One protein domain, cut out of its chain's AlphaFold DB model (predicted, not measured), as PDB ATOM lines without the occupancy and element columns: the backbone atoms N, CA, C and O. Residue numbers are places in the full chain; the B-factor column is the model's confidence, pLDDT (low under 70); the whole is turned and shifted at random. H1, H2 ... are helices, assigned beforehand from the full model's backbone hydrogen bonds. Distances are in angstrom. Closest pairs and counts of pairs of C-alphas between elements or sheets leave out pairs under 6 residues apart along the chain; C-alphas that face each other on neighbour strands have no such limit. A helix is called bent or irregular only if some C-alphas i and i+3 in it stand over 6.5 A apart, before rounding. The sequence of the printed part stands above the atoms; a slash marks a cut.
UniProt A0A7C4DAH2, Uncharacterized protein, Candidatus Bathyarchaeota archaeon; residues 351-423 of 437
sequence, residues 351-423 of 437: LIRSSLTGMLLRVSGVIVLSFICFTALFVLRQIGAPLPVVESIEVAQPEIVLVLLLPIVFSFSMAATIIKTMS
ATOM      1  N   LEU A 351     140.796 -21.428 -43.297       85.38
ATOM      2  CA  LEU A 351     141.174 -21.549 -41.887       85.38
ATOM      3  C   LEU A 351     140.080 -22.266 -41.079       85.38
ATOM      4  O   LEU A 351     140.363 -23.246 -40.391       85.38
ATOM      5  N   ILE A 352     138.821 -21.836 -41.233       86.50
ATOM      6  CA  ILE A 352     137.665 -22.476 -40.591       86.50
ATOM      7  C   ILE A 352     137.524 -23.922 -41.065       86.50
ATOM      8  O   ILE A 352     137.371 -24.810 -40.235       86.50
ATOM      9  N   ARG A 353     137.607 -24.191 -42.376       86.69
ATOM     10  CA  ARG A 353     137.452 -25.554 -42.912       86.69
ATOM     11  C   ARG A 353     138.528 -26.499 -42.378       86.69
ATOM     12  O   ARG A 353     138.205 -27.604 -41.944       86.69
ATOM     13  N   SER A 354     139.788 -26.065 -42.393       85.62
ATOM     14  CA  SER A 354     140.903 -26.855 -41.865       85.62
ATOM     15  C   SER A 354     140.712 -27.137 -40.380       85.62
ATOM     16  O   SER A 354     140.897 -28.270 -39.940       85.62
ATOM     17  N   SER A 355     140.306 -26.128 -39.607       85.12
ATOM     18  CA  SER A 355     140.133 -26.321 -38.176       85.12
ATOM     19  C   SER A 355     138.902 -27.145 -37.820       85.12
ATOM     20  O   SER A 355     138.970 -27.939 -36.889       85.12
ATOM     21  N   LEU A 356     137.798 -27.000 -38.553       87.25
ATOM     22  CA  LEU A 356     136.593 -27.803 -38.355       87.25
ATOM     23  C   LEU A 356     136.876 -29.277 -38.649       87.25
ATOM     24  O   LEU A 356     136.444 -30.144 -37.900       87.25
ATOM     25  N   THR A 357     137.656 -29.559 -39.697       85.38
ATOM     26  CA  THR A 357     138.080 -30.929 -40.028       85.38
ATOM     27  C   THR A 357     138.938 -31.519 -38.905       85.38
ATOM     28  O   THR A 357     138.694 -32.639 -38.466       85.38
ATOM     29  N   GLY A 358     139.902 -30.749 -38.384       84.88
ATOM     30  CA  GLY A 358     140.728 -31.174 -37.249       84.88
ATOM     31  C   GLY A 358     139.931 -31.368 -35.955       84.88
ATOM     32  O   GLY A 358     140.192 -32.307 -35.206       84.88
ATOM     33  N   MET A 359     138.936 -30.515 -35.704       87.38
ATOM     34  CA  MET A 359     138.020 -30.639 -34.570       87.38
ATOM     35  C   MET A 359     137.162 -31.899 -34.689       87.38
ATOM     36  O   MET A 359     137.114 -32.678 -33.747       87.38
ATOM     37  N   LEU A 360     136.529 -32.139 -35.843       88.50
ATOM     38  CA  LEU A 360     135.716 -33.335 -36.083       88.50
ATOM     39  C   LEU A 360     136.529 -34.616 -35.895       88.50
ATOM     40  O   LEU A 360     136.057 -35.542 -35.242       88.50
ATOM     41  N   LEU A 361     137.767 -34.648 -36.399       86.56
ATOM     42  CA  LEU A 361     138.661 -35.786 -36.204       86.56
ATOM     43  C   LEU A 361     138.953 -36.003 -34.714       86.56
ATOM     44  O   LEU A 361     138.799 -37.118 -34.225       86.56
ATOM     45  N   ARG A 362     139.286 -34.946 -33.963       85.06
ATOM     46  CA  ARG A 362     139.526 -35.047 -32.513       85.06
ATOM     47  C   ARG A 362     138.286 -35.480 -31.731       85.06
ATOM     48  O   ARG A 362     138.383 -36.394 -30.923       85.06
ATOM     49  N   VAL A 363     137.126 -34.888 -32.014       87.06
ATOM     50  CA  VAL A 363     135.838 -35.242 -31.397       87.06
ATOM     51  C   VAL A 363     135.488 -36.702 -31.678       87.06
ATOM     52  O   VAL A 363     135.176 -37.444 -30.752       87.06
ATOM     53  N   SER A 364     135.601 -37.142 -32.935       87.69
ATOM     54  CA  SER A 364     135.368 -38.542 -33.304       87.69
ATOM     55  C   SER A 364     136.346 -39.485 -32.601       87.69
ATOM     56  O   SER A 364     135.930 -40.524 -32.096       87.69
ATOM     57  N   GLY A 365     137.616 -39.082 -32.471       86.69
ATOM     58  CA  GLY A 365     138.626 -39.808 -31.710       86.69
ATOM     59  C   GLY A 365     138.238 -39.957 -30.243       86.69
ATOM     60  O   GLY A 365     138.246 -41.068 -29.732       86.69
ATOM     61  N   VAL A 366     137.822 -38.875 -29.579       84.81
ATOM     62  CA  VAL A 366     137.362 -38.906 -28.180       84.81
ATOM     63  C   VAL A 366     136.135 -39.803 -28.006       84.81
ATOM     64  O   VAL A 366     136.080 -40.549 -27.031       84.81
ATOM     65  N   ILE A 367     135.180 -39.779 -28.944       87.81
ATOM     66  CA  ILE A 367     133.979 -40.629 -28.903       87.81
ATOM     67  C   ILE A 367     134.356 -42.109 -29.035       87.81
ATOM     68  O   ILE A 367     134.018 -42.905 -28.161       87.81
ATOM     69  N   VAL A 368     135.071 -42.473 -30.106       88.19
ATOM     70  CA  VAL A 368     135.467 -43.863 -30.389       88.19
ATOM     71  C   VAL A 368     136.314 -44.414 -29.253       88.19
ATOM     72  O   VAL A 368     136.112 -45.536 -28.801       88.19
ATOM     73  N   LEU A 369     137.246 -43.610 -28.759       83.88
ATOM     74  CA  LEU A 369     138.158 -44.036 -27.723       83.88
ATOM     75  C   LEU A 369     137.477 -44.188 -26.366       83.88
ATOM     76  O   LEU A 369     137.686 -45.196 -25.696       83.88
ATOM     77  N   SER A 370     136.635 -43.228 -25.977       83.25
ATOM     78  CA  SER A 370     135.827 -43.372 -24.766       83.25
ATOM     79  C   SER A 370     134.987 -44.648 -24.849       83.25
ATOM     80  O   SER A 370     134.994 -45.438 -23.912       83.25
ATOM     81  N   PHE A 371     134.357 -44.919 -25.997       86.19
ATOM     82  CA  PHE A 371     133.598 -46.152 -26.208       86.19
ATOM     83  C   PHE A 371     134.456 -47.422 -26.059       86.19
ATOM     84  O   PHE A 371     134.028 -48.374 -25.405       86.19
ATOM     85  N   ILE A 372     135.685 -47.436 -26.594       84.44
ATOM     86  CA  ILE A 372     136.636 -48.547 -26.410       84.44
ATOM     87  C   ILE A 372     136.973 -48.737 -24.925       84.44
ATOM     88  O   ILE A 372     136.927 -49.867 -24.441       84.44
ATOM     89  N   CYS A 373     137.250 -47.660 -24.183       80.00
ATOM     90  CA  CYS A 373     137.537 -47.734 -22.747       80.00
ATOM     91  C   CYS A 373     136.357 -48.319 -21.955       80.00
ATOM     92  O   CYS A 373     136.553 -49.208 -21.129       80.00
ATOM     93  N   PHE A 374     135.125 -47.886 -22.245       76.44
ATOM     94  CA  PHE A 374     133.922 -48.450 -21.623       76.44
ATOM     95  C   PHE A 374     133.694 -49.919 -22.009       76.44
ATOM     96  O   PHE A 374     133.250 -50.720 -21.187       76.44
ATOM     97  N   THR A 375     134.054 -50.305 -23.235       81.31
ATOM     98  CA  THR A 375     133.979 -51.700 -23.696       81.31
ATOM     99  C   THR A 375     135.051 -52.578 -23.040       81.31
ATOM    100  O   THR A 375     134.806 -53.751 -22.776       81.31
ATOM    101  N   ALA A 376     136.228 -52.041 -22.708       77.69
ATOM    102  CA  ALA A 376     137.292 -52.799 -22.045       77.69
ATOM    103  C   ALA A 376     136.867 -53.328 -20.661       77.69
ATOM    104  O   ALA A 376     137.200 -54.458 -20.306       77.69
ATOM    105  N   LEU A 377     136.057 -52.563 -19.920       71.56
ATOM    106  CA  LEU A 377     135.461 -53.012 -18.654       71.56
ATOM    107  C   LEU A 377     134.566 -54.243 -18.844       71.56
ATOM    108  O   LEU A 377     134.571 -55.165 -18.031       71.56
ATOM    109  N   PHE A 378     133.840 -54.297 -19.961       72.75
ATOM    110  CA  PHE A 378     133.060 -55.472 -20.323       72.75
ATOM    111  C   PHE A 378     133.943 -56.672 -20.680       72.75
ATOM    112  O   PHE A 378     133.658 -57.789 -20.256       72.75
ATOM    113  N   VAL A 379     135.033 -56.449 -21.419       77.25
ATOM    114  CA  VAL A 379     135.988 -57.513 -21.771       77.25
ATOM    115  C   VAL A 379     136.609 -58.129 -20.514       77.25
ATOM    116  O   VAL A 379     136.675 -59.352 -20.418       77.25
ATOM    117  N   LEU A 380     136.975 -57.319 -19.514       77.00
ATOM    118  CA  LEU A 380     137.464 -57.819 -18.222       77.00
ATOM    119  C   LEU A 380     136.446 -58.743 -17.540       77.00
ATOM    120  O   LEU A 380     136.818 -59.804 -17.038       77.00
ATOM    121  N   ARG A 381     135.154 -58.395 -17.591       72.00
ATOM    122  CA  ARG A 381     134.075 -59.246 -17.069       72.00
ATOM    123  C   ARG A 381     133.951 -60.570 -17.834       72.00
ATOM    124  O   ARG A 381     133.746 -61.603 -17.207       72.00
ATOM    125  N   GLN A 382     134.104 -60.559 -19.161       76.25
ATOM    126  CA  GLN A 382     134.022 -61.766 -20.002       76.25
ATOM    127  C   GLN A 382     135.217 -62.710 -19.835       76.25
ATOM    128  O   GLN A 382     135.063 -63.922 -19.944       76.25
ATOM    129  N   ILE A 383     136.400 -62.176 -19.523       84.62
ATOM    130  CA  ILE A 383     137.609 -62.973 -19.249       84.62
ATOM    131  C   ILE A 383     137.517 -63.687 -17.880       84.62
ATOM    132  O   ILE A 383     138.388 -64.477 -17.525       84.62
ATOM    133  N   GLY A 384     136.443 -63.464 -17.115       82.69
ATOM    134  CA  GLY A 384     136.257 -64.073 -15.800       82.69
ATOM    135  C   GLY A 384     137.087 -63.388 -14.720       82.69
ATOM    136  O   GLY A 384     137.478 -64.033 -13.748       82.69
ATOM    137  N   ALA A 385     137.374 -62.087 -14.878       84.25
ATOM    138  CA  ALA A 385     137.960 -61.314 -13.792       84.25
ATOM    139  C   ALA A 385     137.085 -61.461 -12.529       84.25
ATOM    140  O   ALA A 385     135.852 -61.454 -12.642       84.25
ATOM    141  N   PRO A 386     137.686 -61.609 -11.332       80.44
ATOM    142  CA  PRO A 386     136.934 -61.815 -10.101       80.44
ATOM    143  C   PRO A 386     135.876 -60.726  -9.919       80.44
ATOM    144  O   PRO A 386     136.174 -59.545 -10.110       80.44
ATOM    145  N   LEU A 387     134.664 -61.111  -9.503       73.56
ATOM    146  CA  LEU A 387     133.568 -60.170  -9.238       73.56
ATOM    147  C   LEU A 387     134.006 -58.969  -8.375       73.56
ATOM    148  O   LEU A 387     133.672 -57.853  -8.750       73.56
ATOM    149  N   PRO A 388     134.833 -59.136  -7.318       77.94
ATOM    150  CA  PRO A 388     135.320 -58.011  -6.518       77.94
ATOM    151  C   PRO A 388     136.161 -56.992  -7.296       77.94
ATOM    152  O   PRO A 388     136.212 -55.836  -6.905       77.94
ATOM    153  N   VAL A 389     136.825 -57.402  -8.381       73.50
ATOM    154  CA  VAL A 389     137.597 -56.505  -9.254       73.50
ATOM    155  C   VAL A 389     136.663 -55.774 -10.215       73.50
ATOM    156  O   VAL A 389     136.823 -54.581 -10.435       73.50
ATOM    157  N   VAL A 390     135.668 -56.469 -10.768       67.19
ATOM    158  CA  VAL A 390     134.718 -55.894 -11.739       67.19
ATOM    159  C   VAL A 390     133.690 -54.980 -11.064       67.19
ATOM    160  O   VAL A 390     133.338 -53.942 -11.614       67.19
ATOM    161  N   GLU A 391     133.223 -55.354  -9.875       67.56
ATOM    162  CA  GLU A 391     132.280 -54.594  -9.042       67.56
ATOM    163  C   GLU A 391     132.988 -53.700  -8.022       67.56
ATOM    164  O   GLU A 391     132.334 -53.063  -7.193       67.56
ATOM    165  N   SER A 392     134.323 -53.632  -8.077       68.62
ATOM    166  CA  SER A 392     135.078 -52.685  -7.270       68.62
ATOM    167  C   SER A 392     134.530 -51.282  -7.514       68.62
ATOM    168  O   SER A 392     134.432 -50.820  -8.657       68.62
ATOM    169  N   ILE A 393     134.225 -50.585  -6.419       58.84
ATOM    170  CA  ILE A 393     133.884 -49.160  -6.433       58.84
ATOM    171  C   ILE A 393     134.960 -48.369  -7.190       58.84
ATOM    172  O   ILE A 393     134.634 -47.398  -7.859       58.84
ATOM    173  N   GLU A 394     136.211 -48.827  -7.154       62.41
ATOM    174  CA  GLU A 394     137.351 -48.200  -7.823       62.41
ATOM    175  C   GLU A 394     137.275 -48.346  -9.351       62.41
ATOM    176  O   GLU A 394     137.632 -47.426 -10.077       62.41
ATOM    177  N   VAL A 395     136.757 -49.464  -9.874       59.72
ATOM    178  CA  VAL A 395     136.609 -49.691 -11.327       59.72
ATOM    179  C   VAL A 395     135.362 -49.004 -11.888       59.72
ATOM    180  O   VAL A 395     135.362 -48.559 -13.036       59.72
ATOM    181  N   ALA A 396     134.317 -48.861 -11.070       55.34
ATOM    182  CA  ALA A 396     133.137 -48.060 -11.394       55.34
ATOM    183  C   ALA A 396     133.376 -46.545 -11.238       55.34
ATOM    184  O   ALA A 396     132.572 -45.733 -11.705       55.34
ATOM    185  N   GLN A 397     134.471 -46.164 -10.579       60.62
ATOM    186  CA  GLN A 397     134.834 -44.783 -10.323       60.62
ATOM    187  C   GLN A 397     135.271 -44.091 -11.631       60.62
ATOM    188  O   GLN A 397     136.145 -44.595 -12.352       60.62
ATOM    189  N   PRO A 398     134.680 -42.932 -11.982       53.16
ATOM    190  CA  PRO A 398     135.048 -42.178 -13.182       53.16
ATOM    191  C   PRO A 398     136.536 -41.786 -13.218       53.16
ATOM    192  O   PRO A 398     137.072 -41.497 -14.287       53.16
ATOM    193  N   GLU A 399     137.218 -41.811 -12.075       51.66
ATOM    194  CA  GLU A 399     138.646 -41.583 -11.902       51.66
ATOM    195  C   GLU A 399     139.495 -42.601 -12.675       51.66
ATOM    196  O   GLU A 399     140.422 -42.193 -13.373       51.66
ATOM    197  N   ILE A 400     139.169 -43.901 -12.634       57.69
ATOM    198  CA  ILE A 400     139.910 -44.925 -13.395       57.69
ATOM    199  C   ILE A 400     139.710 -44.734 -14.897       57.69
ATOM    200  O   ILE A 400     140.665 -44.827 -15.670       57.69
ATOM    201  N   VAL A 401     138.489 -44.398 -15.317       55.50
ATOM    202  CA  VAL A 401     138.179 -44.085 -16.718       55.50
ATOM    203  C   VAL A 401     138.968 -42.855 -17.180       55.50
ATOM    204  O   VAL A 401     139.558 -42.881 -18.260       55.50
ATOM    205  N   LEU A 402     139.062 -41.811 -16.349       54.44
ATOM    206  CA  LEU A 402     139.881 -40.621 -16.605       54.44
ATOM    207  C   LEU A 402     141.378 -40.942 -16.672       54.44
ATOM    208  O   LEU A 402     142.049 -40.462 -17.584       54.44
ATOM    209  N   VAL A 403     141.900 -41.767 -15.762       62.94
ATOM    210  CA  VAL A 403     143.305 -42.210 -15.761       62.94
ATOM    211  C   VAL A 403     143.624 -43.038 -17.009       62.94
ATOM    212  O   VAL A 403     144.679 -42.840 -17.605       62.94
ATOM    213  N   LEU A 404     142.705 -43.894 -17.467       58.56
ATOM    214  CA  LEU A 404     142.827 -44.646 -18.726       58.56
ATOM    215  C   LEU A 404     142.752 -43.746 -19.967       58.56
ATOM    216  O   LEU A 404     143.459 -43.980 -20.948       58.56
ATOM    217  N   LEU A 405     141.926 -42.698 -19.932       57.22
ATOM    218  CA  LEU A 405     141.804 -41.712 -21.010       57.22
ATOM    219  C   LEU A 405     142.999 -40.752 -21.077       57.22
ATOM    220  O   LEU A 405     143.310 -40.246 -22.157       57.22
ATOM    221  N   LEU A 406     143.687 -40.505 -19.963       58.69
ATOM    222  CA  LEU A 406     144.739 -39.493 -19.842       58.69
ATOM    223  C   LEU A 406     145.924 -39.717 -20.806       58.69
ATOM    224  O   LEU A 406     146.226 -38.786 -21.561       58.69
ATOM    225  N   PRO A 407     146.541 -40.915 -20.914       60.69
ATOM    226  CA  PRO A 407     147.583 -41.197 -21.907       60.69
ATOM    227  C   PRO A 407     147.148 -40.888 -23.340       60.69
ATOM    228  O   PRO A 407     147.945 -40.458 -24.174       60.69
ATOM    229  N   ILE A 408     145.861 -41.062 -23.627       57.16
ATOM    230  CA  ILE A 408     145.336 -40.929 -24.976       57.16
ATOM    231  C   ILE A 408     144.950 -39.480 -25.283       57.16
ATOM    232  O   ILE A 408     145.232 -38.991 -26.377       57.16
ATOM    233  N   VAL A 409     144.412 -38.737 -24.316       59.53
ATOM    234  CA  VAL A 409     144.246 -37.280 -24.438       59.53
ATOM    235  C   VAL A 409     145.608 -36.619 -24.683       59.53
ATOM    236  O   VAL A 409     145.741 -35.773 -25.573       59.53
ATOM    237  N   PHE A 410     146.652 -37.068 -23.979       59.97
ATOM    238  CA  PHE A 410     148.020 -36.611 -24.223       59.97
ATOM    239  C   PHE A 410     148.590 -37.081 -25.566       59.97
ATOM    240  O   PHE A 410     149.367 -36.336 -26.166       59.97
ATOM    241  N   SER A 411     148.164 -38.232 -26.097       61.25
ATOM    242  CA  SER A 411     148.610 -38.720 -27.409       61.25
ATOM    243  C   SER A 411     148.290 -37.746 -28.547       61.25
ATOM    244  O   SER A 411     149.103 -37.588 -29.454       61.25
ATOM    245  N   PHE A 412     147.181 -36.999 -28.476       62.50
ATOM    246  CA  PHE A 412     146.851 -35.985 -29.486       62.50
ATOM    247  C   PHE A 412     147.768 -34.759 -29.407       62.50
ATOM    248  O   PHE A 412     148.212 -34.250 -30.438       62.50
ATOM    249  N   SER A 413     148.097 -34.299 -28.196       61.84
ATOM    250  CA  SER A 413     149.070 -33.215 -27.992       61.84
ATOM    251  C   SER A 413     150.481 -33.644 -28.421       61.84
ATOM    252  O   SER A 413     151.220 -32.888 -29.063       61.84
ATOM    253  N   MET A 414     150.825 -34.906 -28.154       58.25
ATOM    254  CA  MET A 414     152.072 -35.533 -28.584       58.25
ATOM    255  C   MET A 414     152.134 -35.679 -30.114       58.25
ATOM    256  O   MET A 414     153.123 -35.304 -30.738       58.25
ATOM    257  N   ALA A 415     151.052 -36.117 -30.760       64.19
ATOM    258  CA  ALA A 415     150.963 -36.201 -32.215       64.19
ATOM    259  C   ALA A 415     151.089 -34.816 -32.867       64.19
ATOM    260  O   ALA A 415     151.826 -34.648 -33.836       64.19
ATOM    261  N   ALA A 416     150.441 -33.791 -32.306       65.88
ATOM    262  CA  ALA A 416     150.563 -32.417 -32.793       65.88
ATOM    263  C   ALA A 416     152.003 -31.885 -32.684       65.88
ATOM    264  O   ALA A 416     152.494 -31.215 -33.599       65.88
ATOM    265  N   THR A 417     152.708 -32.203 -31.595       65.75
ATOM    266  CA  THR A 417     154.122 -31.838 -31.434       65.75
ATOM    267  C   THR A 417     155.024 -32.604 -32.400       65.75
ATOM    268  O   THR A 417     155.887 -31.971 -33.010       65.75
ATOM    269  N   ILE A 418     154.776 -33.898 -32.637       74.50
ATOM    270  CA  ILE A 418     155.486 -34.709 -33.643       74.50
ATOM    271  C   ILE A 418     155.279 -34.143 -35.056       74.50
ATOM    272  O   ILE A 418     156.239 -33.935 -35.797       74.50
ATOM    273  N   ILE A 419     154.046 -33.806 -35.439       73.12
ATOM    274  CA  ILE A 419     153.761 -33.214 -36.756       73.12
ATOM    275  C   ILE A 419     154.493 -31.874 -36.912       73.12
ATOM    276  O   ILE A 419     155.086 -31.593 -37.957       73.12
ATOM    277  N   LYS A 420     154.509 -31.043 -35.862       76.44
ATOM    278  CA  LYS A 420     155.200 -29.747 -35.879       76.44
ATOM    279  C   LYS A 420     156.718 -29.905 -36.005       76.44
ATOM    280  O   LYS A 420     157.344 -29.141 -36.746       76.44
ATOM    281  N   THR A 421     157.322 -30.877 -35.318       81.75
ATOM    282  CA  THR A 421     158.766 -31.144 -35.420       81.75
ATOM    283  C   THR A 421     159.134 -31.722 -36.785       81.75
ATOM    284  O   THR A 421     160.093 -31.239 -37.394       81.75
ATOM    285  N   MET A 422     158.336 -32.646 -37.334       81.75
ATOM    286  CA  MET A 422     158.537 -33.180 -38.688       81.75
ATOM    287  C   MET A 422     158.391 -32.097 -39.765       81.75
ATOM    288  O   MET A 422     159.254 -31.969 -40.633       81.75
ATOM    289  N   SER A 423     157.367 -31.242 -39.671       81.44
ATOM    290  CA  SER A 423     157.168 -30.113 -40.593       81.44
ATOM    291  C   SER A 423     158.348 -29.128 -40.570       81.44
ATOM    292  O   SER A 423     158.828 -28.682 -41.617       81.44
TER     293      SER A 423
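What this domain is: This is residues 351 to 423 of the 437 residues of an uncharacterized protein of Candidatus Bathyarchaeota archaeon (UniProt A0A7C4DAH2). Two long helices, H1 and H4, run opposite ways and slant past each other at 39 degrees, touching along part of their lengths and spreading apart toward their free ends; at the other end of the rod, the turn between them holds two very short helices, H2 and H3. The ends that stick out are residues 351 to 361 of H1 and residues 413 to 423 of H4. The printed part has 73 residues with four named helices, in the order H1, H2, H3, H4, and no named strand; the class is all helix. The whole is only just loose, close to extended, with a radius of gyration of the C-alphas of 16.4 A and spans of 51 by 23 by 20 A.

Where its parts are: Find C-alpha 351 at (141.174, -21.549, -41.887); from there H1, residues 351 to 382, runs 46.3 A to C-alpha 382 at (134.022, -61.766, -20.002). Next come H2, residues 387 to 390, and H3, residues 393 to 396. Then look for C-alpha 398 at (135.048, -42.178, -13.182), where H4, residues 398 to 423, begins; it runs 37.2 A to C-alpha 423 at (157.168, -30.113, -40.593). H4 has a kink of 32 degrees near residue 405 and is irregular, but only just: C-alphas 404 and 407 are 6.7 A apart.

How they stand to each other: Start with H1 and H4, which touch at a steep tilt of 39 degrees and run opposite ways; their closest C-alphas are those of Cys 373 and Val 401, 7.1 A apart. H1 touches H4 with residues 362 to 374 alone, and H4 touches H1 with residues 401 to 412 alone. H1 touches H2 with residues 377 to 381 alone, and the closest C-alphas are those of Arg 381 and Val 390, 6.3 A apart. H2 and H3 are close but not clearly touching, their closest C-alphas, of Val 389 and Val 395, 7.2 A apart. H3 and H4 are also close but not clearly touching, with the C-alphas of Glu 394 and Ile 400 closest at 7.0 A. H1 and H3 are only just apart, closest at 8.1 A, and H2 and H4 are apart. On the backbone, 26 of 28 O i to N i+4 pairs in H1 and 19 of 22 in H4 are within hydrogen-bond range; H2 and H3 are too short for such a pair.

The domain as a whole: The two C-alphas farthest apart are those of Leu 351 and Pro 386, at 51.5 A, while those of Leu 351 and Ser 423 are 18.2 A apart. The printed part has no cut, and the links H1 to H2, H2 to H3 and H3 to H4 are tight. In the B-factor column you will find a mean pLDDT of the printed part of 73.6, with residues 390 to 417 under 70.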